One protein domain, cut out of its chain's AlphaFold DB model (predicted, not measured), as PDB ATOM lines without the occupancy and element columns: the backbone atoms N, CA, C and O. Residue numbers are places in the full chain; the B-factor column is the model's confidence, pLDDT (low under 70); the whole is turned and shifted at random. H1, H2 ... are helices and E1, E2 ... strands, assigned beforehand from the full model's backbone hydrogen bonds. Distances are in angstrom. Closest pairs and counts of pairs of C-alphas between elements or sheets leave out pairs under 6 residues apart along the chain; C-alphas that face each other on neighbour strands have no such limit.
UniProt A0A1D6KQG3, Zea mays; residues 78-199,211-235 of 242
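This is residues 78 to 199 and 211 to 235 of the 242 residues of a protein of Zea mays (UniProt A0A1D6KQG3). A wall of four strands has three helices, H2, H3 and H4, over one face; a small strand hairpin, E1 and E2, packs on H4 on the side away from the wall, with short helix H1 beyond it at one end of the long axis. At the other end the loop of residues 221 to 235 runs out from E6 and folds back to it. The printed part has 147 residues, with four named helices and six named strands in the order E1 E2 H1 H2 E3 H3 E4 H4 E5 E6; the large sheet, order E5 E4 E3 E6, is mixed. The class is mixed, helices and strands, with under half of the residues in named elements. The whole is compact, with a radius of gyration of the C-alphas of 15.8 A, yet elongated, spanning 56 by 36 by 25 A.

Find C-alpha 139 at (-16.090, 26.264, -45.046); from there E3 runs 18.6 A to residue 145. Beside it look for E4, residues 161 to 166, 15.7 A, then E5, residues 189 to 192, 9.9 A, and E6, residues 217 to 220, ending at (-14.425, 37.671, -42.856). The helices are H2, residues 119 to 129, 15.3 A; H3, residues 151 to 158, 11.0 A; H4, residues 170 to 183, 20.3 A; and H1, residues 104 to 109. E1, residues 78 to 82, begins at (8.177, 29.414, -53.366), and E2 is residues 89 to 92.

Start between E3 and E4, which are parallel: N 144 and O 164 are 2.9 A apart. E5 and E4 are parallel, with N 192 and O 165 at 2.7 A; E3 and E6 are antiparallel, with N 219 and O 143 at 3.0 A. E3, H3, E4 and E4, H4, E5 are strand-helix-strand units, parallel neighbour strands with a helix between, each with a right-handed crossover. H2, H3 and H4 on the same face make two layers, helices over a sheet. H3 has a height over the sheet of 8.2 A. H2 and H3 touch, C-alphas 121 and 155 closest at 5.5 A, at a shallow tilt of 33 degrees, only just short of steep. H3 and H4 only just touch, with 3 pairs of C-alphas within 8 A, C-alphas 154 and 179 closest at 7.7 A; H4 does so with residues 179 to 183 alone. Farther out, the closest C-alphas of E2 and H4 are those of Tyr 90 and Gly 179, 5.6 A. In the hairpin E1 and E2, antiparallel, N 90 and O 79 are 3.1 A apart. H1 and H4 are apart. Every O i to N i+4 pair is within hydrogen-bond range in H1, H2 and H3, and 8 of 10 in H4.

The two C-alphas farthest apart, those of Asp 100 and Ser 226, are 56.6 A apart. Residues 200 to 210 are not printed, and C-alphas 199 and 211 are 28.7 A apart across this cut. Of the links printed whole, E2 to H1 is long. Look for pLDDT under 70 at residues 132 to 139 and 211 to 235 of the model.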
ATOM      1  N   ALA A  78       9.224  29.727 -54.327       91.88
ATOM      2  CA  ALA A  78       8.177  29.414 -53.366       91.88
ATOM      3  C   ALA A  78       8.620  28.372 -52.345       91.88
ATOM      4  O   ALA A  78       9.448  27.506 -52.632       91.88
ATOM      5  N   ASN A  79       8.058  28.454 -51.141       94.56
ATOM      6  CA  ASN A  79       8.278  27.468 -50.091       94.56
ATOM      7  C   ASN A  79       7.073  27.405 -49.145       94.56
ATOM      8  O   ASN A  79       6.250  28.321 -49.093       94.56
ATOM      9  N   LEU A  80       6.993  26.318 -48.386       95.06
ATOM     10  CA  LEU A  80       6.001  26.131 -47.342       95.06
ATOM     11  C   LEU A  80       6.235  27.138 -46.209       95.06
ATOM     12  O   LEU A  80       7.378  27.380 -45.801       95.06
ATOM     13  N   VAL A  81       5.147  27.692 -45.689       93.06
ATOM     14  CA  VAL A  81       5.137  28.602 -44.543       93.06
ATOM     15  C   VAL A  81       5.177  27.802 -43.234       93.06
ATOM     16  O   VAL A  81       4.431  26.838 -43.062       93.06
ATOM     17  N   GLU A  82       6.072  28.167 -42.311       90.06
ATOM     18  CA  GLU A  82       6.224  27.497 -41.007       90.06
ATOM     19  C   GLU A  82       5.405  28.153 -39.886       90.06
ATOM     20  O   GLU A  82       5.213  29.362 -39.895       90.06
ATOM     21  N   GLY A  83       5.018  27.386 -38.862       87.69
ATOM     22  CA  GLY A  83       4.484  27.937 -37.607       87.69
ATOM     23  C   GLY A  83       2.997  28.302 -37.617       87.69
ATOM     24  O   GLY A  83       2.561  29.017 -36.720       87.69
ATOM     25  N   VAL A  84       2.244  27.830 -38.612       90.19
ATOM     26  CA  VAL A  84       0.777  27.920 -38.669       90.19
ATOM     27  C   VAL A  84       0.161  26.509 -38.627       90.19
ATOM     28  O   VAL A  84       0.783  25.587 -39.168       90.19
ATOM     29  N   PRO A  85      -1.019  26.308 -38.003       90.31
ATOM     30  CA  PRO A  85      -1.673  24.994 -37.922       90.31
ATOM     31  C   PRO A  85      -1.970  24.345 -39.280       90.31
ATOM     32  O   PRO A  85      -1.789  23.139 -39.446       90.31
ATOM     33  N   TYR A  86      -2.381  25.147 -40.261       92.06
ATOM     34  CA  TYR A  86      -2.694  24.725 -41.622       92.06
ATOM     35  C   TYR A  86      -1.621  25.278 -42.573       92.06
ATOM     36  O   TYR A  86      -1.655  26.461 -42.927       92.06
ATOM     37  N   PRO A  87      -0.609  24.479 -42.953       92.81
ATOM     38  CA  PRO A  87       0.518  24.969 -43.737       92.81
ATOM     39  C   PRO A  87       0.132  25.194 -45.207       92.81
ATOM     40  O   PRO A  87      -0.646  24.437 -45.783       92.81
ATOM     41  N   PHE A  88       0.719  26.218 -45.827       95.25
ATOM     42  CA  PHE A  88       0.478  26.601 -47.223       95.25
ATOM     43  C   PHE A  88       1.755  27.155 -47.870       95.25
ATOM     44  O   PHE A  88       2.699  27.545 -47.175       95.25
ATOM     45  N   PHE A  89       1.815  27.155 -49.197       94.81
ATOM     46  CA  PHE A  89       2.922  27.706 -49.973       94.81
ATOM     47  C   PHE A  89       2.743  29.202 -50.205       94.81
ATOM     48  O   PHE A  89       1.639  29.679 -50.458       94.81
ATOM     49  N   TYR A  90       3.849  29.937 -50.191       90.69
ATOM     50  CA  TYR A  90       3.874  31.323 -50.638       90.69
ATOM     51  C   TYR A  90       5.114  31.585 -51.495       90.69
ATOM     52  O   TYR A  90       6.175  31.002 -51.248       90.69
ATOM     53  N   SER A  91       4.968  32.439 -52.508       88.19
ATOM     54  CA  SER A  91       5.998  32.761 -53.490       88.19
ATOM     55  C   SER A  91       6.554  34.171 -53.317       88.19
ATOM     56  O   SER A  91       5.898  35.091 -52.840       88.19
ATOM     57  N   LEU A  92       7.801  34.357 -53.727       85.31
ATOM     58  CA  LEU A  92       8.432  35.659 -53.863       85.31
ATOM     59  C   LEU A  92       8.933  35.802 -55.292       85.31
ATOM     60  O   LEU A  92       9.672  34.952 -55.786       85.31
ATOM     61  N   ALA A  93       8.536  36.905 -55.918       81.94
ATOM     62  CA  ALA A  93       9.078  37.332 -57.203       81.94
ATOM     63  C   ALA A  93      10.396  38.117 -57.049       81.94
ATOM     64  O   ALA A  93      11.129  38.291 -58.013       81.94
ATOM     65  N   ASP A  94      10.690  38.625 -55.845       80.75
ATOM     66  CA  ASP A  94      11.913  39.380 -55.570       80.75
ATOM     67  C   ASP A  94      12.954  38.489 -54.887       80.75
ATOM     68  O   ASP A  94      12.718  37.950 -53.798       80.75
ATOM     69  N   MET A  95      14.118  38.369 -55.527       83.69
ATOM     70  CA  MET A  95      15.257  37.634 -54.988       83.69
ATOM     71  C   MET A  95      16.092  38.449 -53.989       83.69
ATOM     72  O   MET A  95      16.914  37.886 -53.256       83.69
ATOM     73  N   GLY A  96      15.861  39.758 -53.911       84.75
ATOM     74  CA  GLY A  96      16.809  40.722 -53.372       84.75
ATOM     75  C   GLY A  96      18.038  40.859 -54.275       84.75
ATOM     76  O   GLY A  96      18.101  40.318 -55.382       84.75
ATOM     77  N   THR A  97      19.056  41.560 -53.786       86.12
ATOM     78  CA  THR A  97      20.321  41.728 -54.507       86.12
ATOM     79  C   THR A  97      21.187  40.494 -54.282       86.12
ATOM     80  O   THR A  97      21.963  40.443 -53.333       86.12
ATOM     81  N   LEU A  98      21.025  39.454 -55.097       81.56
ATOM     82  CA  LEU A  98      21.864  38.259 -54.990       81.56
ATOM     83  C   LEU A  98      23.290  38.506 -55.516       81.56
ATOM     84  O   LEU A  98      23.434  39.174 -56.538       81.56
ATOM     85  N   PRO A  99      24.330  37.916 -54.887       84.38
ATOM     86  CA  PRO A  99      24.294  37.087 -53.674       84.38
ATOM     87  C   PRO A  99      24.388  37.891 -52.360       84.38
ATOM     88  O   PRO A  99      24.251  37.304 -51.287       84.38
ATOM     89  N   ASP A 100      24.624  39.202 -52.432       88.75
ATOM     90  CA  ASP A 100      25.054  40.031 -51.295       88.75
ATOM     91  C   ASP A 100      23.955  40.251 -50.243       88.75
ATOM     92  O   ASP A 100      24.169  40.122 -49.034       88.75
ATOM     93  N   HIS A 101      22.748  40.565 -50.704       88.69
ATOM     94  CA  HIS A 101      21.584  40.903 -49.890       88.69
ATOM     95  C   HIS A 101      20.316  40.195 -50.401       88.69
ATOM     96  O   HIS A 101      19.378  40.852 -50.862       88.69
ATOM     97  N   PRO A 102      20.254  38.849 -50.309       88.62
ATOM     98  CA  PRO A 102      19.045  38.090 -50.609       88.62
ATOM     99  C   PRO A 102      17.869  38.547 -49.749       88.62
ATOM    100  O   PRO A 102      18.025  38.876 -48.567       88.62
ATOM    101  N   HIS A 103      16.659  38.425 -50.291       90.00
ATOM    102  CA  HIS A 103      15.457  38.535 -49.475       90.00
ATOM    103  C   HIS A 103      15.508  37.526 -48.309       90.00
ATOM    104  O   HIS A 103      15.921  36.374 -48.469       90.00
ATOM    105  N   LYS A 104      15.045  37.925 -47.116       89.25
ATOM    106  CA  LYS A 104      15.192  37.132 -45.876       89.25
ATOM    107  C   LYS A 104      14.663  35.698 -46.003       89.25
ATOM    108  O   LYS A 104      15.291  34.765 -45.512       89.25
ATOM    109  N   ASN A 105      13.525  35.512 -46.668       90.25
ATOM    110  CA  ASN A 105      12.940  34.182 -46.881       90.25
ATOM    111  C   ASN A 105      13.742  33.323 -47.874       90.25
ATOM    112  O   ASN A 105      13.815  32.109 -47.706       90.25
ATOM    113  N   ILE A 106      14.423  33.938 -48.836       90.06
ATOM    114  CA  ILE A 106      15.301  33.229 -49.774       90.06
ATOM    115  C   ILE A 106      16.590  32.822 -49.072       90.06
ATOM    116  O   ILE A 106      16.992  31.666 -49.152       90.06
ATOM    117  N   ALA A 107      17.176  33.719 -48.276       90.94
ATOM    118  CA  ALA A 107      18.315  33.388 -47.423       90.94
ATOM    119  C   ALA A 107      18.016  32.213 -46.470       90.94
ATOM    120  O   ALA A 107      18.910  31.442 -46.127       90.94
ATOM    121  N   ARG A 108      16.758  32.067 -46.029       92.69
ATOM    122  CA  ARG A 108      16.300  30.913 -45.240       92.69
ATOM    123  C   ARG A 108      16.193  29.647 -46.081       92.69
ATOM    124  O   ARG A 108      16.700  28.615 -45.645       92.69
ATOM    125  N   LEU A 109      15.592  29.729 -47.265       91.69
ATOM    126  CA  LEU A 109      15.491  28.596 -48.188       91.69
ATOM    127  C   LEU A 109      16.871  28.034 -48.547       91.69
ATOM    128  O   LEU A 109      17.061  26.826 -48.469       91.69
ATOM    129  N   LEU A 110      17.849  28.896 -48.842       89.94
ATOM    130  CA  LEU A 110      19.233  28.490 -49.121       89.94
ATOM    131  C   LEU A 110      19.892  27.745 -47.945       89.94
ATOM    132  O   LEU A 110      20.838  26.991 -48.140       89.94
ATOM    133  N   LYS A 111      19.378  27.921 -46.723       93.00
ATOM    134  CA  LYS A 111      19.794  27.194 -45.512       93.00
ATOM    135  C   LYS A 111      18.922  25.961 -45.229       93.00
ATOM    136  O   LYS A 111      18.923  25.471 -44.103       93.00
ATOM    137  N   GLY A 112      18.122  25.510 -46.198       91.81
ATOM    138  CA  GLY A 112      17.190  24.386 -46.061       91.81
ATOM    139  C   GLY A 112      15.976  24.672 -45.170       91.81
ATOM    140  O   GLY A 112      15.300  23.740 -44.739       91.81
ATOM    141  N   LYS A 113      15.695  25.943 -44.850       93.94
ATOM    142  CA  LYS A 113      14.595  26.328 -43.953       93.94
ATOM    143  C   LYS A 113      13.359  26.771 -44.727       93.94
ATOM    144  O   LYS A 113      13.450  27.381 -45.791       93.94
ATOM    145  N   ARG A 114      12.194  26.526 -44.130       93.19
ATOM    146  CA  ARG A 114      10.891  27.016 -44.596       93.19
ATOM    147  C   ARG A 114      10.793  28.540 -44.523       93.19
ATOM    148  O   ARG A 114      11.562  29.202 -43.804       93.19
ATOM    149  N   PHE A 115       9.850  29.095 -45.282       92.31
ATOM    150  CA  PHE A 115       9.543  30.520 -45.210       92.31
ATOM    151  C   PHE A 115       8.957  30.844 -43.843       92.31
ATOM    152  O   PHE A 115       8.167  30.079 -43.289       92.31
ATOM    153  N   ARG A 116       9.373  31.984 -43.287       87.69
ATOM    154  CA  ARG A 116       8.832  32.454 -42.015       87.69
ATOM    155  C   ARG A 116       7.361  32.827 -42.222       87.69
ATOM    156  O   ARG A 116       7.064  33.521 -43.195       87.69
ATOM    157  N   LYS A 117       6.474  32.429 -41.304       82.62
ATOM    158  CA  LYS A 117       5.095  32.935 -41.303       82.62
ATOM    159  C   LYS A 117       5.033  34.453 -41.138       82.62
ATOM    160  O   LYS A 117       5.733  35.003 -40.285       82.62
ATOM    161  N   PRO A 118       4.188  35.126 -41.924       82.06
ATOM    162  CA  PRO A 118       3.665  36.439 -41.583       82.06
ATOM    163  C   PRO A 118       2.638  36.331 -40.454       82.06
ATOM    164  O   PRO A 118       1.866  35.375 -40.420       82.06
ATOM    165  N   ASP A 119       2.591  37.337 -39.582       82.00
ATOM    166  CA  ASP A 119       1.680  37.361 -38.426       82.00
ATOM    167  C   ASP A 119       0.205  37.267 -38.861       82.00
ATOM    168  O   ASP A 119      -0.577  36.538 -38.258       82.00
ATOM    169  N   ILE A 120      -0.150  37.884 -39.998       83.62
ATOM    170  CA  ILE A 120      -1.509  37.821 -40.563       83.62
ATOM    171  C   ILE A 120      -1.980  36.386 -40.832       83.62
ATOM    172  O   ILE A 120      -3.161  36.085 -40.693       83.62
ATOM    173  N   SER A 121      -1.075  35.479 -41.198       88.31
ATOM    174  CA  SER A 121      -1.439  34.099 -41.515       88.31
ATOM    175  C   SER A 121      -1.816  33.306 -40.269       88.31
ATOM    176  O   SER A 121      -2.710  32.474 -40.341       88.31
ATOM    177  N   GLU A 122      -1.170  33.572 -39.132       87.56
ATOM    178  CA  GLU A 122      -1.568  32.997 -37.845       87.56
ATOM    179  C   GLU A 122      -2.897  33.588 -37.383       87.56
ATOM    180  O   GLU A 122      -3.828  32.833 -37.119       87.56
ATOM    181  N   THR A 123      -3.025  34.918 -37.397       87.69
ATOM    182  CA  THR A 123      -4.254  35.603 -36.981       87.69
ATOM    183  C   THR A 123      -5.478  35.100 -37.745       87.69
ATOM    184  O   THR A 123      -6.511  34.833 -37.138       87.69
ATOM    185  N   ILE A 124      -5.380  34.909 -39.065       87.62
ATOM    186  CA  ILE A 124      -6.495  34.368 -39.856       87.62
ATOM    187  C   ILE A 124      -6.844  32.940 -39.439       87.62
ATOM    188  O   ILE A 124      -8.026  32.620 -39.318       87.62
ATOM    189  N   GLN A 125      -5.852  32.086 -39.185       89.81
ATOM    190  CA  GLN A 125      -6.133  30.706 -38.792       89.81
ATOM    191  C   GLN A 125      -6.692  30.586 -37.377       89.81
ATOM    192  O   GLN A 125      -7.523  29.718 -37.121       89.81
ATOM    193  N   GLU A 126      -6.295  31.475 -36.473       87.81
ATOM    194  CA  GLU A 126      -6.883  31.574 -35.139       87.81
ATOM    195  C   GLU A 126      -8.338  32.050 -35.207       87.81
ATOM    196  O   GLU A 126      -9.223  31.398 -34.651       87.81
ATOM    197  N   LEU A 127      -8.604  33.136 -35.942       84.56
ATOM    198  CA  LEU A 127      -9.947  33.707 -36.086       84.56
ATOM    199  C   LEU A 127     -10.930  32.722 -36.720       84.56
ATOM    200  O   LEU A 127     -12.051  32.560 -36.243       84.56
ATOM    201  N   LEU A 128     -10.511  32.049 -37.791       85.19
ATOM    202  CA  LEU A 128     -11.355  31.089 -38.497       85.19
ATOM    203  C   LEU A 128     -11.410  29.726 -37.799       85.19
ATOM    204  O   LEU A 128     -12.309  28.934 -38.078       85.19
ATOM    205  N   GLY A 129     -10.474  29.435 -36.891       83.94
ATOM    206  CA  GLY A 129     -10.350  28.134 -36.234       83.94
ATOM    207  C   GLY A 129     -11.599  27.741 -35.449       83.94
ATOM    208  O   GLY A 129     -11.985  26.575 -35.463       83.94
ATOM    209  N   GLY A 130     -12.279  28.717 -34.840       74.44
ATOM    210  CA  GLY A 130     -13.538  28.501 -34.122       74.44
ATOM    211  C   GLY A 130     -14.734  28.148 -35.013       74.44
ATOM    212  O   GLY A 130     -15.770  27.729 -34.499       74.44
ATOM    213  N   GLU A 131     -14.610  28.303 -36.330       70.12
ATOM    214  CA  GLU A 131     -15.696  28.127 -37.302       70.12
ATOM    215  C   GLU A 131     -15.535  26.849 -38.141       70.12
ATOM    216  O   GLU A 131     -16.487  26.373 -38.761       70.12
ATOM    217  N   VAL A 132     -14.349  26.234 -38.106       68.62
ATOM    218  CA  VAL A 132     -14.076  24.948 -38.754       68.62
ATOM    219  C   VAL A 132     -14.822  23.824 -38.023       68.62
ATOM    220  O   VAL A 132     -14.693  23.656 -36.815       68.62
ATOM    221  N   GLY A 133     -15.592  23.013 -38.758       60.06
ATOM    222  CA  GLY A 133     -16.224  21.798 -38.223       60.06
ATOM    223  C   GLY A 133     -17.610  21.975 -37.588       60.06
ATOM    224  O   GLY A 133     -18.188  20.988 -37.138       60.06
ATOM    225  N   LYS A 134     -18.204  23.178 -37.611       59.59
ATOM    226  CA  LYS A 134     -19.570  23.448 -37.103       59.59
ATOM    227  C   LYS A 134     -20.721  22.935 -38.002       59.59
ATOM    228  O   LYS A 134     -21.826  23.464 -37.954       59.59
ATOM    229  N   GLY A 135     -20.492  21.882 -38.791       47.53
ATOM    230  CA  GLY A 135     -21.558  21.099 -39.435       47.53
ATOM    231  C   GLY A 135     -22.123  21.604 -40.772       47.53
ATOM    232  O   GLY A 135     -22.984  20.927 -41.326       47.53
ATOM    233  N   GLU A 136     -21.646  22.719 -41.332       50.59
ATOM    234  CA  GLU A 136     -21.963  23.096 -42.722       50.59
ATOM    235  C   GLU A 136     -20.996  22.405 -43.707       50.59
ATOM    236  O   GLU A 136     -19.789  22.324 -43.448       50.59
ATOM    237  N   PRO A 137     -21.496  21.891 -44.844       45.84
ATOM    238  CA  PRO A 137     -20.657  21.294 -45.868       45.84
ATOM    239  C   PRO A 137     -19.901  22.410 -46.604       45.84
ATOM    240  O   PRO A 137     -20.513  23.243 -47.262       45.84
ATOM    241  N   SER A 138     -18.567  22.378 -46.529       55.00
ATOM    242  CA  SER A 138     -17.606  23.366 -47.060       55.00
ATOM    243  C   SER A 138     -17.554  24.693 -46.287       55.00
ATOM    244  O   SER A 138     -18.574  25.318 -46.021       55.00
ATOM    245  N   GLY A 139     -16.340  25.090 -45.880       65.50
ATOM    246  CA  GLY A 139     -16.090  26.264 -45.046       65.50
ATOM    247  C   GLY A 139     -16.673  27.531 -45.665       65.50
ATOM    248  O   GLY A 139     -16.765  27.645 -46.887       65.50
ATOM    249  N   GLY A 140     -17.099  28.459 -44.809       77.25
ATOM    250  CA  GLY A 140     -17.804  29.676 -45.207       77.25
ATOM    251  C   GLY A 140     -17.052  30.554 -46.216       77.25
ATOM    252  O   GLY A 140     -15.978  30.230 -46.726       77.25
ATOM    253  N   LEU A 141     -17.631  31.713 -46.512       84.12
ATOM    254  CA  LEU A 141     -17.017  32.688 -47.405       84.12
ATOM    255  C   LEU A 141     -16.072  33.618 -46.627       84.12
ATOM    256  O   LEU A 141     -16.348  34.009 -45.500       84.12
ATOM    257  N   VAL A 142     -14.954  33.996 -47.237       88.31
ATOM    258  CA  VAL A 142     -14.038  35.032 -46.752       88.31
ATOM    259  C   VAL A 142     -13.863  36.066 -47.853       88.31
ATOM    260  O   VAL A 142     -13.695  35.710 -49.020       88.31
ATOM    261  N   VAL A 143     -13.898  37.348 -47.492       89.06
ATOM    262  CA  VAL A 143     -13.647  38.453 -48.418       89.06
ATOM    263  C   VAL A 143     -12.338  39.135 -48.019       89.06
ATOM    264  O   VAL A 143     -12.247  39.821 -47.003       89.06
ATOM    265  N   ASP A 144     -11.295  38.924 -48.815       90.94
ATOM    266  CA  ASP A 144      -9.961  39.480 -48.575       90.94
ATOM    267  C   ASP A 144      -9.802  40.782 -49.371       90.94
ATOM    268  O   ASP A 144      -9.650  40.753 -50.595       90.94
ATOM    269  N   VAL A 145      -9.904  41.932 -48.698       88.31
ATOM    270  CA  VAL A 145      -9.798  43.254 -49.330       88.31
ATOM    271  C   VAL A 145      -8.373  43.780 -49.198       88.31
ATOM    272  O   VAL A 145      -7.881  44.027 -48.095       88.31
ATOM    273  N   GLY A 146      -7.720  44.002 -50.339       87.19
ATOM    274  CA  GLY A 146      -6.291  44.302 -50.382       87.19
ATOM    275  C   GLY A 146      -5.467  43.038 -50.157       87.19
ATOM    276  O   GLY A 146      -4.587  43.013 -49.293       87.19
ATOM    277  N   ALA A 147      -5.782  41.986 -50.918       91.31
ATOM    278  CA  ALA A 147      -5.200  40.657 -50.749       91.31
ATOM    279  C   ALA A 147      -3.668  40.641 -50.917       91.31
ATOM    280  O   ALA A 147      -2.983  39.745 -50.414       91.31
ATOM    281  N   ASN A 148      -3.111  41.650 -51.589       90.81
ATOM    282  CA  ASN A 148      -1.703  41.825 -51.886       90.81
ATOM    283  C   ASN A 148      -1.150  40.549 -52.536       90.81
ATOM    284  O   ASN A 148      -1.520  40.178 -53.643       90.81
ATOM    285  N   VAL A 149      -0.299  39.837 -51.812       90.69
ATOM    286  CA  VAL A 149       0.365  38.620 -52.273       90.69
ATOM    287  C   VAL A 149      -0.351  37.331 -51.835       90.69
ATOM    288  O   VAL A 149       0.134  36.237 -52.099       90.69
ATOM    289  N   GLY A 150      -1.495  37.446 -51.151       92.56
ATOM    290  CA  GLY A 150      -2.392  36.331 -50.836       92.56
ATOM    291  C   GLY A 150      -2.187  35.645 -49.481       92.56
ATOM    292  O   GLY A 150      -2.765  34.588 -49.255       92.56
ATOM    293  N   MET A 151      -1.401  36.201 -48.550       91.81
ATOM    294  CA  MET A 151      -1.102  35.520 -47.271       91.81
ATOM    295  C   MET A 151      -2.337  35.211 -46.416       91.81
ATOM    296  O   MET A 151      -2.378  34.159 -45.780       91.81
ATOM    297  N   ALA A 152      -3.312  36.122 -46.380       92.12
ATOM    298  CA  ALA A 152      -4.582  35.907 -45.689       92.12
ATOM    299  C   ALA A 152      -5.487  34.959 -46.489       92.12
ATOM    300  O   ALA A 152      -5.972  33.966 -45.948       92.12
ATOM    301  N   SER A 153      -5.628  35.215 -47.794       94.62
ATOM    302  CA  SER A 153      -6.358  34.356 -48.731       94.62
ATOM    303  C   SER A 153      -5.963  32.878 -48.629       94.62
ATOM    304  O   SER A 153      -6.825  32.019 -48.458       94.62
ATOM    305  N   PHE A 154      -4.668  32.552 -48.686       95.75
ATOM    306  CA  PHE A 154      -4.221  31.159 -48.629       95.75
ATOM    307  C   PHE A 154      -4.412  30.545 -47.251       95.75
ATOM    308  O   PHE A 154      -4.823  29.392 -47.184       95.75
ATOM    309  N   ALA A 155      -4.193  31.310 -46.177       93.50
ATOM    310  CA  ALA A 155      -4.447  30.852 -44.816       93.50
ATOM    311  C   ALA A 155      -5.918  30.441 -44.613       93.50
ATOM    312  O   ALA A 155      -6.176  29.388 -44.037       93.50
ATOM    313  N   ALA A 156      -6.869  31.211 -45.147       92.56
ATOM    314  CA  ALA A 156      -8.286  30.856 -45.123       92.56
ATOM    315  C   ALA A 156      -8.611  29.657 -46.035       92.56
ATOM    316  O   ALA A 156      -9.318  28.729 -45.636       92.56
ATOM    317  N   ALA A 157      -8.067  29.639 -47.256       94.25
ATOM    318  CA  ALA A 157      -8.361  28.601 -48.242       94.25
ATOM    319  C   ALA A 157      -7.926  27.198 -47.787       94.25
ATOM    320  O   ALA A 157      -8.657  26.220 -47.996       94.25
ATOM    321  N   VAL A 158      -6.763  27.080 -47.129       93.19
ATOM    322  CA  VAL A 158      -6.283  25.787 -46.607       93.19
ATOM    323  C   VAL A 158      -7.119  25.258 -45.443       93.19
ATOM    324  O   VAL A 158      -7.165  24.049 -45.238       93.19
ATOM    325  N   MET A 159      -7.848  26.129 -44.744       90.75
ATOM    326  CA  MET A 159      -8.807  25.743 -43.704       90.75
ATOM    327  C   MET A 159     -10.172  25.314 -44.253       90.75
ATOM    328  O   MET A 159     -11.051  24.936 -43.483       90.75
ATOM    329  N   GLY A 160     -10.371  25.360 -45.575       89.50
ATOM    330  CA  GLY A 160     -11.619  24.927 -46.209       89.50
ATOM    331  C   GLY A 160     -12.570  26.045 -46.614       89.50
ATOM    332  O   GLY A 160     -13.625  25.730 -47.159       89.50
ATOM    333  N   PHE A 161     -12.221  27.310 -46.380       90.31
ATOM    334  CA  PHE A 161     -13.062  28.447 -46.750       90.31
ATOM    335  C   PHE A 161     -12.943  28.771 -48.239       90.31
ATOM    336  O   PHE A 161     -11.889  28.586 -48.857       90.31
ATOM    337  N   ARG A 162     -14.026  29.303 -48.809       91.94
ATOM    338  CA  ARG A 162     -13.987  29.972 -50.114       91.94
ATOM    339  C   ARG A 162     -13.567  31.420 -49.912       91.94
ATOM    340  O   ARG A 162     -13.997  32.054 -48.956       91.94
ATOM    341  N   VAL A 163     -12.766  31.960 -50.817       93.06
ATOM    342  CA  VAL A 163     -12.188  33.300 -50.709       93.06
ATOM    343  C   VAL A 163     -12.496  34.107 -51.964       93.06
ATOM    344  O   VAL A 163     -12.223  33.658 -53.078       93.06
ATOM    345  N   LEU A 164     -13.024  35.315 -51.780       94.06
ATOM    346  CA  LEU A 164     -13.059  36.360 -52.801       94.06
ATOM    347  C   LEU A 164     -11.961  37.370 -52.461       94.06
ATOM    348  O   LEU A 164     -12.079  38.111 -51.488       94.06
ATOM    349  N   ALA A 165     -10.883  37.359 -53.236       94.56
ATOM    350  CA  ALA A 165      -9.709  38.192 -53.019       94.56
ATOM    351  C   ALA A 165      -9.739  39.400 -53.957       94.56
ATOM    352  O   ALA A 165      -9.767  39.240 -55.174       94.56
ATOM    353  N   PHE A 166      -9.714  40.606 -53.404       91.88
ATOM    354  CA  PHE A 166      -9.688  41.857 -54.154       91.88
ATOM    355  C   PHE A 166      -8.298  42.466 -54.038       91.88
ATOM    356  O   PHE A 166      -7.870  42.832 -52.941       91.88
ATOM    357  N   GLU A 167      -7.594  42.580 -55.159       91.62
ATOM    358  CA  GLU A 167      -6.275  43.202 -55.210       91.62
ATOM    359  C   GLU A 167      -6.211  44.241 -56.336       91.62
ATOM    360  O   GLU A 167      -6.339  43.888 -57.511       91.62
ATOM    361  N   PRO A 168      -6.015  45.528 -56.009       88.00
ATOM    362  CA  PRO A 168      -5.988  46.585 -57.013       88.00
ATOM    363  C   PRO A 168      -4.632  46.764 -57.709       88.00
ATOM    364  O   PRO A 168      -4.576  47.461 -58.718       88.00
ATOM    365  N   VAL A 169      -3.533  46.200 -57.191       86.75
ATOM    366  CA  VAL A 169      -2.189  46.411 -57.751       86.75
ATOM    367  C   VAL A 169      -1.797  45.256 -58.675       86.75
ATOM    368  O   VAL A 169      -1.681  44.106 -58.253       86.75
ATOM    369  N   LEU A 170      -1.519  45.570 -59.941       86.62
ATOM    370  CA  LEU A 170      -1.234  44.572 -60.977       86.62
ATOM    371  C   LEU A 170      -0.025  43.681 -60.654       86.62
ATOM    372  O   LEU A 170      -0.068  42.473 -60.882       86.62
ATOM    373  N   GLU A 171       1.043  44.233 -60.075       85.31
ATOM    374  CA  GLU A 171       2.226  43.445 -59.707       85.31
ATOM    375  C   GLU A 171       1.922  42.446 -58.582       85.31
ATOM    376  O   GLU A 171       2.582  41.415 -58.452       85.31
ATOM    377  N   ASN A 172       0.944  42.750 -57.734       89.00
ATOM    378  CA  ASN A 172       0.518  41.860 -56.665       89.00
ATOM    379  C   ASN A 172      -0.369  40.734 -57.203       89.00
ATOM    380  O   ASN A 172      -0.233  39.603 -56.739       89.00
ATOM    381  N   LEU A 173      -1.175  41.005 -58.241       89.75
ATOM    382  CA  LEU A 173      -1.995  39.991 -58.916       89.75
ATOM    383  C   LEU A 173      -1.170  38.804 -59.410       89.75
ATOM    384  O   LEU A 173      -1.564  37.662 -59.202       89.75
ATOM    385  N   GLN A 174       0.007  39.051 -59.984       89.12
ATOM    386  CA  GLN A 174       0.904  37.967 -60.396       89.12
ATOM    387  C   GLN A 174       1.304  37.088 -59.201       89.12
ATOM    388  O   GLN A 174       1.188  35.869 -59.262       89.12
ATOM    389  N   ARG A 175       1.680  37.703 -58.074       90.69
ATOM    390  CA  ARG A 175       2.132  36.988 -56.867       90.69
ATOM    391  C   ARG A 175       1.023  36.160 -56.220       90.69
ATOM    392  O   ARG A 175       1.263  35.023 -55.820       90.69
ATOM    393  N   ILE A 176      -0.192  36.703 -56.118       92.50
ATOM    394  CA  ILE A 176      -1.331  35.921 -55.620       92.50
ATOM    395  C   ILE A 176      -1.714  34.814 -56.614       92.50
ATOM    396  O   ILE A 176      -2.029  33.710 -56.186       92.50
ATOM    397  N   CYS A 177      -1.616  35.029 -57.927       93.69
ATOM    398  CA  CYS A 177      -1.888  33.975 -58.907       93.69
ATOM    399  C   CYS A 177      -0.870  32.829 -58.861       93.69
ATOM    400  O   CYS A 177      -1.267  31.662 -58.897       93.69
ATOM    401  N   ASP A 178       0.415  33.138 -58.686       92.75
ATOM    402  CA  ASP A 178       1.453  32.144 -58.409       92.75
ATOM    403  C   ASP A 178       1.079  31.297 -57.179       92.75
ATOM    404  O   ASP A 178       1.134  30.066 -57.200       92.75
ATOM    405  N   GLY A 179       0.633  31.948 -56.101       93.88
ATOM    406  CA  GLY A 179       0.187  31.265 -54.891       93.88
ATOM    407  C   GLY A 179      -1.075  30.414 -55.089       93.88
ATOM    408  O   GLY A 179      -1.142  29.312 -54.539       93.88
ATOM    409  N   VAL A 180      -2.044  30.858 -55.901       94.88
ATOM    410  CA  VAL A 180      -3.230  30.058 -56.273       94.88
ATOM    411  C   VAL A 180      -2.799  28.766 -56.960       94.88
ATOM    412  O   VAL A 180      -3.252  27.683 -56.574       94.88
ATOM    413  N   TYR A 181      -1.882  28.868 -57.923       93.00
ATOM    414  CA  TYR A 181      -1.344  27.720 -58.647       93.00
ATOM    415  C   TYR A 181      -0.585  26.759 -57.718       93.00
ATOM    416  O   TYR A 181      -0.857  25.557 -57.701       93.00
ATOM    417  N   LEU A 182       0.326  27.284 -56.894       93.12
ATOM    418  CA  LEU A 182       1.173  26.495 -55.991       93.12
ATOM    419  C   LEU A 182       0.377  25.745 -54.921       93.12
ATOM    420  O   LEU A 182       0.706  24.604 -54.596       93.12
ATOM    421  N   ASN A 183      -0.665  26.374 -54.378       94.38
ATOM    422  CA  ASN A 183      -1.515  25.758 -53.363       94.38
ATOM    423  C   ASN A 183      -2.623  24.880 -53.951       94.38
ATOM    424  O   ASN A 183      -3.251  24.144 -53.194       94.38
ATOM    425  N   ARG A 184      -2.853  24.922 -55.274       94.00
ATOM    426  CA  ARG A 184      -3.939  24.199 -55.962       94.00
ATOM    427  C   ARG A 184      -5.321  24.547 -55.394       94.00
ATOM    428  O   ARG A 184      -6.121  23.662 -55.112       94.00
ATOM    429  N   VAL A 185      -5.563  25.842 -55.183       94.62
ATOM    430  CA  VAL A 185      -6.774  26.372 -54.520       94.62
ATOM    431  C   VAL A 185      -7.694  27.136 -55.470       94.62
ATOM    432  O   VAL A 185      -8.474  27.981 -55.041       94.62
ATOM    433  N   GLN A 186      -7.609  26.876 -56.770       92.19
ATOM    434  CA  GLN A 186      -8.376  27.578 -57.801       92.19
ATOM    435  C   GLN A 186      -9.898  27.419 -57.676       92.19
ATOM    436  O   GLN A 186     -10.657  28.275 -58.118       92.19
ATOM    437  N   ASP A 187     -10.356  26.331 -57.064       92.75
ATOM    438  CA  ASP A 187     -11.762  26.068 -56.755       92.75
ATOM    439  C   ASP A 187     -12.249  26.839 -55.514       92.75
ATOM    440  O   ASP A 187     -13.456  26.990 -55.299       92.75
ATOM    441  N   ARG A 188     -11.315  27.355 -54.705       92.94
ATOM    442  CA  ARG A 188     -11.596  28.048 -53.442       92.94
ATOM    443  C   ARG A 188     -11.316  29.538 -53.493       92.94
ATOM    444  O   ARG A 188     -12.075  30.282 -52.886       92.94
ATOM    445  N   VAL A 189     -10.269  29.976 -54.185       95.69
ATOM    446  CA  VAL A 189      -9.831  31.376 -54.231       95.69
ATOM    447  C   VAL A 189     -10.154  31.974 -55.595       95.69
ATOM    448  O   VAL A 189      -9.593  31.567 -56.608       95.69
ATOM    449  N   VAL A 190     -11.028  32.979 -55.606       95.25
ATOM    450  CA  VAL A 190     -11.330  33.795 -56.787       95.25
ATOM    451  C   VAL A 190     -10.699  35.165 -56.597       95.25
ATOM    452  O   VAL A 190     -10.985  35.846 -55.616       95.25
ATOM    453  N   VAL A 191      -9.847  35.574 -57.535       95.31
ATOM    454  CA  VAL A 191      -9.152  36.867 -57.492       95.31
ATOM    455  C   VAL A 191      -9.893  37.883 -58.357       95.31
ATOM    456  O   VAL A 191     -10.356  37.552 -59.446       95.31
ATOM    457  N   TYR A 192      -9.982  39.127 -57.904       93.25
ATOM    458  CA  TYR A 192     -10.529  40.264 -58.633       93.25
ATOM    459  C   TYR A 192      -9.499  41.389 -58.679       93.25
ATOM    460  O   TYR A 192      -9.000  41.830 -57.643       93.25
ATOM    461  N   HIS A 193      -9.230  41.895 -59.884       92.00
ATOM    462  CA  HIS A 193      -8.456  43.119 -60.070       92.00
ATOM    463  C   HIS A 193      -9.346  44.333 -59.795       92.00
ATOM    464  O   HIS A 193      -9.935  44.909 -60.712       92.00
ATOM    465  N   ALA A 194      -9.517  44.672 -58.520       89.19
ATOM    466  CA  ALA A 194     -10.379  45.768 -58.104       89.19
ATOM    467  C   ALA A 194      -9.991  46.317 -56.731       89.19
ATOM    468  O   ALA A 194      -9.542  45.586 -55.850       89.19
ATOM    469  N   ALA A 195     -10.219  47.618 -56.551       85.12
ATOM    470  CA  ALA A 195     -10.193  48.272 -55.251       85.12
ATOM    471  C   ALA A 195     -11.594  48.242 -54.628       85.12
ATOM    472  O   ALA A 195     -12.594  48.371 -55.338       85.12
ATOM    473  N   ALA A 196     -11.671  48.126 -53.304       82.94
ATOM    474  CA  ALA A 196     -12.923  48.336 -52.589       82.94
ATOM    475  C   ALA A 196     -13.214  49.838 -52.441       82.94
ATOM    476  O   ALA A 196     -12.328  50.627 -52.117       82.94
ATOM    477  N   SER A 197     -14.468  50.218 -52.662       79.06
ATOM    478  CA  SER A 197     -14.991  51.570 -52.458       79.06
ATOM    479  C   SER A 197     -16.470  51.476 -52.081       79.06
ATOM    480  O   SER A 197     -17.139  50.481 -52.359       79.06
ATOM    481  N   ASP A 198     -16.984  52.528 -51.456       78.62
ATOM    482  CA  ASP A 198     -18.407  52.780 -51.234       78.62
ATOM    483  C   ASP A 198     -19.196  52.980 -52.543       78.62
ATOM    484  O   ASP A 198     -20.430  52.918 -52.549       78.62
ATOM    485  N   ARG A 199     -18.505  53.218 -53.666       77.31
ATOM    486  CA  ARG A 199     -19.109  53.434 -54.982       77.31
ATOM    487  C   ARG A 199     -18.426  52.594 -56.052       77.31
ATOM    488  O   ARG A 199     -17.213  52.430 -56.077       77.31
ATOM    489  N   LEU A 211       7.577  52.477 -46.803       41.78
ATOM    490  CA  LEU A 211       8.083  51.294 -46.121       41.78
ATOM    491  C   LEU A 211       7.144  51.038 -44.929       41.78
ATOM    492  O   LEU A 211       7.201  51.775 -43.956       41.78
ATOM    493  N   ILE A 212       6.295  50.008 -45.031       41.03
ATOM    494  CA  ILE A 212       5.321  49.564 -44.017       41.03
ATOM    495  C   ILE A 212       4.045  50.425 -43.970       41.03
ATOM    496  O   ILE A 212       4.001  51.424 -43.274       41.03
ATOM    497  N   MET A 213       2.980  49.969 -44.638       34.38
ATOM    498  CA  MET A 213       1.598  49.957 -44.120       34.38
ATOM    499  C   MET A 213       0.782  49.002 -44.994       34.38
ATOM    500  O   MET A 213       0.191  49.379 -46.001       34.38
ATOM    501  N   GLN A 214       0.798  47.722 -44.632       44.06
ATOM    502  CA  GLN A 214      -0.057  46.719 -45.248       44.06
ATOM    503  C   GLN A 214      -1.380  46.730 -44.480       44.06
ATOM    504  O   GLN A 214      -1.580  45.938 -43.564       44.06
ATOM    505  N   LEU A 215      -2.248  47.698 -44.781       41.88
ATOM    506  CA  LEU A 215      -3.609  47.694 -44.255       41.88
ATOM    507  C   LEU A 215      -4.414  46.656 -45.057       41.88
ATOM    508  O   LEU A 215      -5.163  47.003 -45.963       41.88
ATOM    509  N   CYS A 216      -4.191  45.369 -44.785       45.50
ATOM    510  CA  CYS A 216      -5.090  44.318 -45.255       45.50
ATOM    511  C   CYS A 216      -6.346  44.400 -44.388       45.50
ATOM    512  O   CYS A 216      -6.295  44.086 -43.197       45.50
ATOM    513  N   VAL A 217      -7.461  44.842 -44.963       49.28
ATOM    514  CA  VAL A 217      -8.760  44.730 -44.300       49.28
ATOM    515  C   VAL A 217      -9.333  43.391 -44.730       49.28
ATOM    516  O   VAL A 217     -10.056  43.287 -45.717       49.28
ATOM    517  N   VAL A 218      -8.987  42.333 -44.004       51.06
ATOM    518  CA  VAL A 218      -9.652  41.049 -44.225       51.06
ATOM    519  C   VAL A 218     -11.022  41.154 -43.573       51.06
ATOM    520  O   VAL A 218     -11.131  41.206 -42.348       51.06
ATOM    521  N   THR A 219     -12.066  41.232 -44.393       53.50
ATOM    522  CA  THR A 219     -13.440  41.178 -43.899       53.50
ATOM    523  C   THR A 219     -13.899  39.737 -44.014       53.50
ATOM    524  O   THR A 219     -14.246  39.239 -45.086       53.50
ATOM    525  N   VAL A 220     -13.878  39.024 -42.896       49.97
ATOM    526  CA  VAL A 220     -14.425  37.671 -42.856       49.97
ATOM    527  C   VAL A 220     -15.951  37.797 -42.832       49.97
ATOM    528  O   VAL A 220     -16.528  38.139 -41.805       49.97
ATOM    529  N   ILE A 221     -16.605  37.552 -43.972       49.88
ATOM    530  CA  ILE A 221     -18.070  37.486 -44.067       49.88
ATOM    531  C   ILE A 221     -18.490  36.019 -44.071       49.88
ATOM    532  O   ILE A 221     -18.646  35.415 -45.134       49.88
ATOM    533  N   ILE A 222     -18.720  35.443 -42.891       48.31
ATOM    534  CA  ILE A 222     -19.271  34.086 -42.787       48.31
ATOM    535  C   ILE A 222     -20.762  34.143 -43.110       48.31
ATOM    536  O   ILE A 222     -21.609  34.294 -42.234       48.31
ATOM    537  N   ALA A 223     -21.102  34.031 -44.391       40.94
ATOM    538  CA  ALA A 223     -22.489  33.916 -44.814       40.94
ATOM    539  C   ALA A 223     -23.052  32.545 -44.389       40.94
ATOM    540  O   ALA A 223     -22.859  31.549 -45.086       40.94
ATOM    541  N   LYS A 224     -23.750  32.479 -43.245       39.34
ATOM    542  CA  LYS A 224     -24.561  31.308 -42.863       39.34
ATOM    543  C   LYS A 224     -25.788  31.242 -43.771       39.34
ATOM    544  O   LYS A 224     -26.593  32.167 -43.819       39.34
ATOM    545  N   ARG A 225     -25.950  30.135 -44.498       36.62
ATOM    546  CA  ARG A 225     -26.973  29.978 -45.547       36.62
ATOM    547  C   ARG A 225     -28.430  29.991 -45.042       36.62
ATOM    548  O   ARG A 225     -29.339  30.000 -45.865       36.62
ATOM    549  N   SER A 226     -28.686  30.019 -43.733       32.69
ATOM    550  CA  SER A 226     -30.045  29.952 -43.168       32.69
ATOM    551  C   SER A 226     -30.621  31.278 -42.656       32.69
ATOM    552  O   SER A 226     -31.819  31.342 -42.395       32.69
ATOM    553  N   HIS A 227     -29.833  32.348 -42.559       33.12
ATOM    554  CA  HIS A 227     -30.318  33.698 -42.265       33.12
ATOM    555  C   HIS A 227     -29.189  34.662 -42.641       33.12
ATOM    556  O   HIS A 227     -28.067  34.496 -42.171       33.12
ATOM    557  N   LEU A 228     -29.455  35.637 -43.513       34.75
ATOM    558  CA  LEU A 228     -28.520  36.719 -43.849       34.75
ATOM    559  C   LEU A 228     -28.367  37.660 -42.637       34.75
ATOM    560  O   LEU A 228     -28.752  38.822 -42.693       34.75
ATOM    561  N   GLU A 229     -27.842  37.161 -41.522       29.73
ATOM    562  CA  GLU A 229     -27.308  38.017 -40.470       29.73
ATOM    563  C   GLU A 229     -25.857  38.330 -40.823       29.73
ATOM    564  O   GLU A 229     -24.964  37.485 -40.780       29.73
ATOM    565  N   LEU A 230     -25.662  39.567 -41.278       34.53
ATOM    566  CA  LEU A 230     -24.376  40.162 -41.609       34.53
ATOM    567  C   LEU A 230     -23.593  40.439 -40.319       34.53
ATOM    568  O   LEU A 230     -23.417  41.596 -39.938       34.53
ATOM    569  N   GLU A 231     -23.093  39.409 -39.641       30.69
ATOM    570  CA  GLU A 231     -22.074  39.628 -38.615       30.69
ATOM    571  C   GLU A 231     -20.751  39.966 -39.310       30.69
ATOM    572  O   GLU A 231     -19.999  39.112 -39.776       30.69
ATOM    573  N   SER A 232     -20.513  41.266 -39.465       32.25
ATOM    574  CA  SER A 232     -19.323  41.799 -40.117       32.25
ATOM    575  C   SER A 232     -18.199  41.891 -39.092       32.25
ATOM    576  O   SER A 232     -18.118  42.857 -38.336       32.25
ATOM    577  N   ALA A 233     -17.299  40.909 -39.070       31.27
ATOM    578  CA  ALA A 233     -16.027  41.043 -38.372       31.27
ATOM    579  C   ALA A 233     -15.070  41.870 -39.250       31.27
ATOM    580  O   ALA A 233     -14.281  41.335 -40.031       31.27
ATOM    581  N   VAL A 234     -15.176  43.198 -39.167       32.06
ATOM    582  CA  VAL A 234     -14.209  44.119 -39.778       32.06
ATOM    583  C   VAL A 234     -13.022  44.246 -38.824       32.06
ATOM    584  O   VAL A 234     -13.083  44.987 -37.842       32.06
ATOM    585  N   LEU A 235     -11.931  43.527 -39.092       30.55
ATOM    586  CA  LEU A 235     -10.687  43.715 -38.346       30.55
ATOM    587  C   LEU A 235      -9.878  44.854 -38.983       30.55
ATOM    588  O   LEU A 235      -9.063  44.647 -39.879       30.55
TER     589      LEU A 235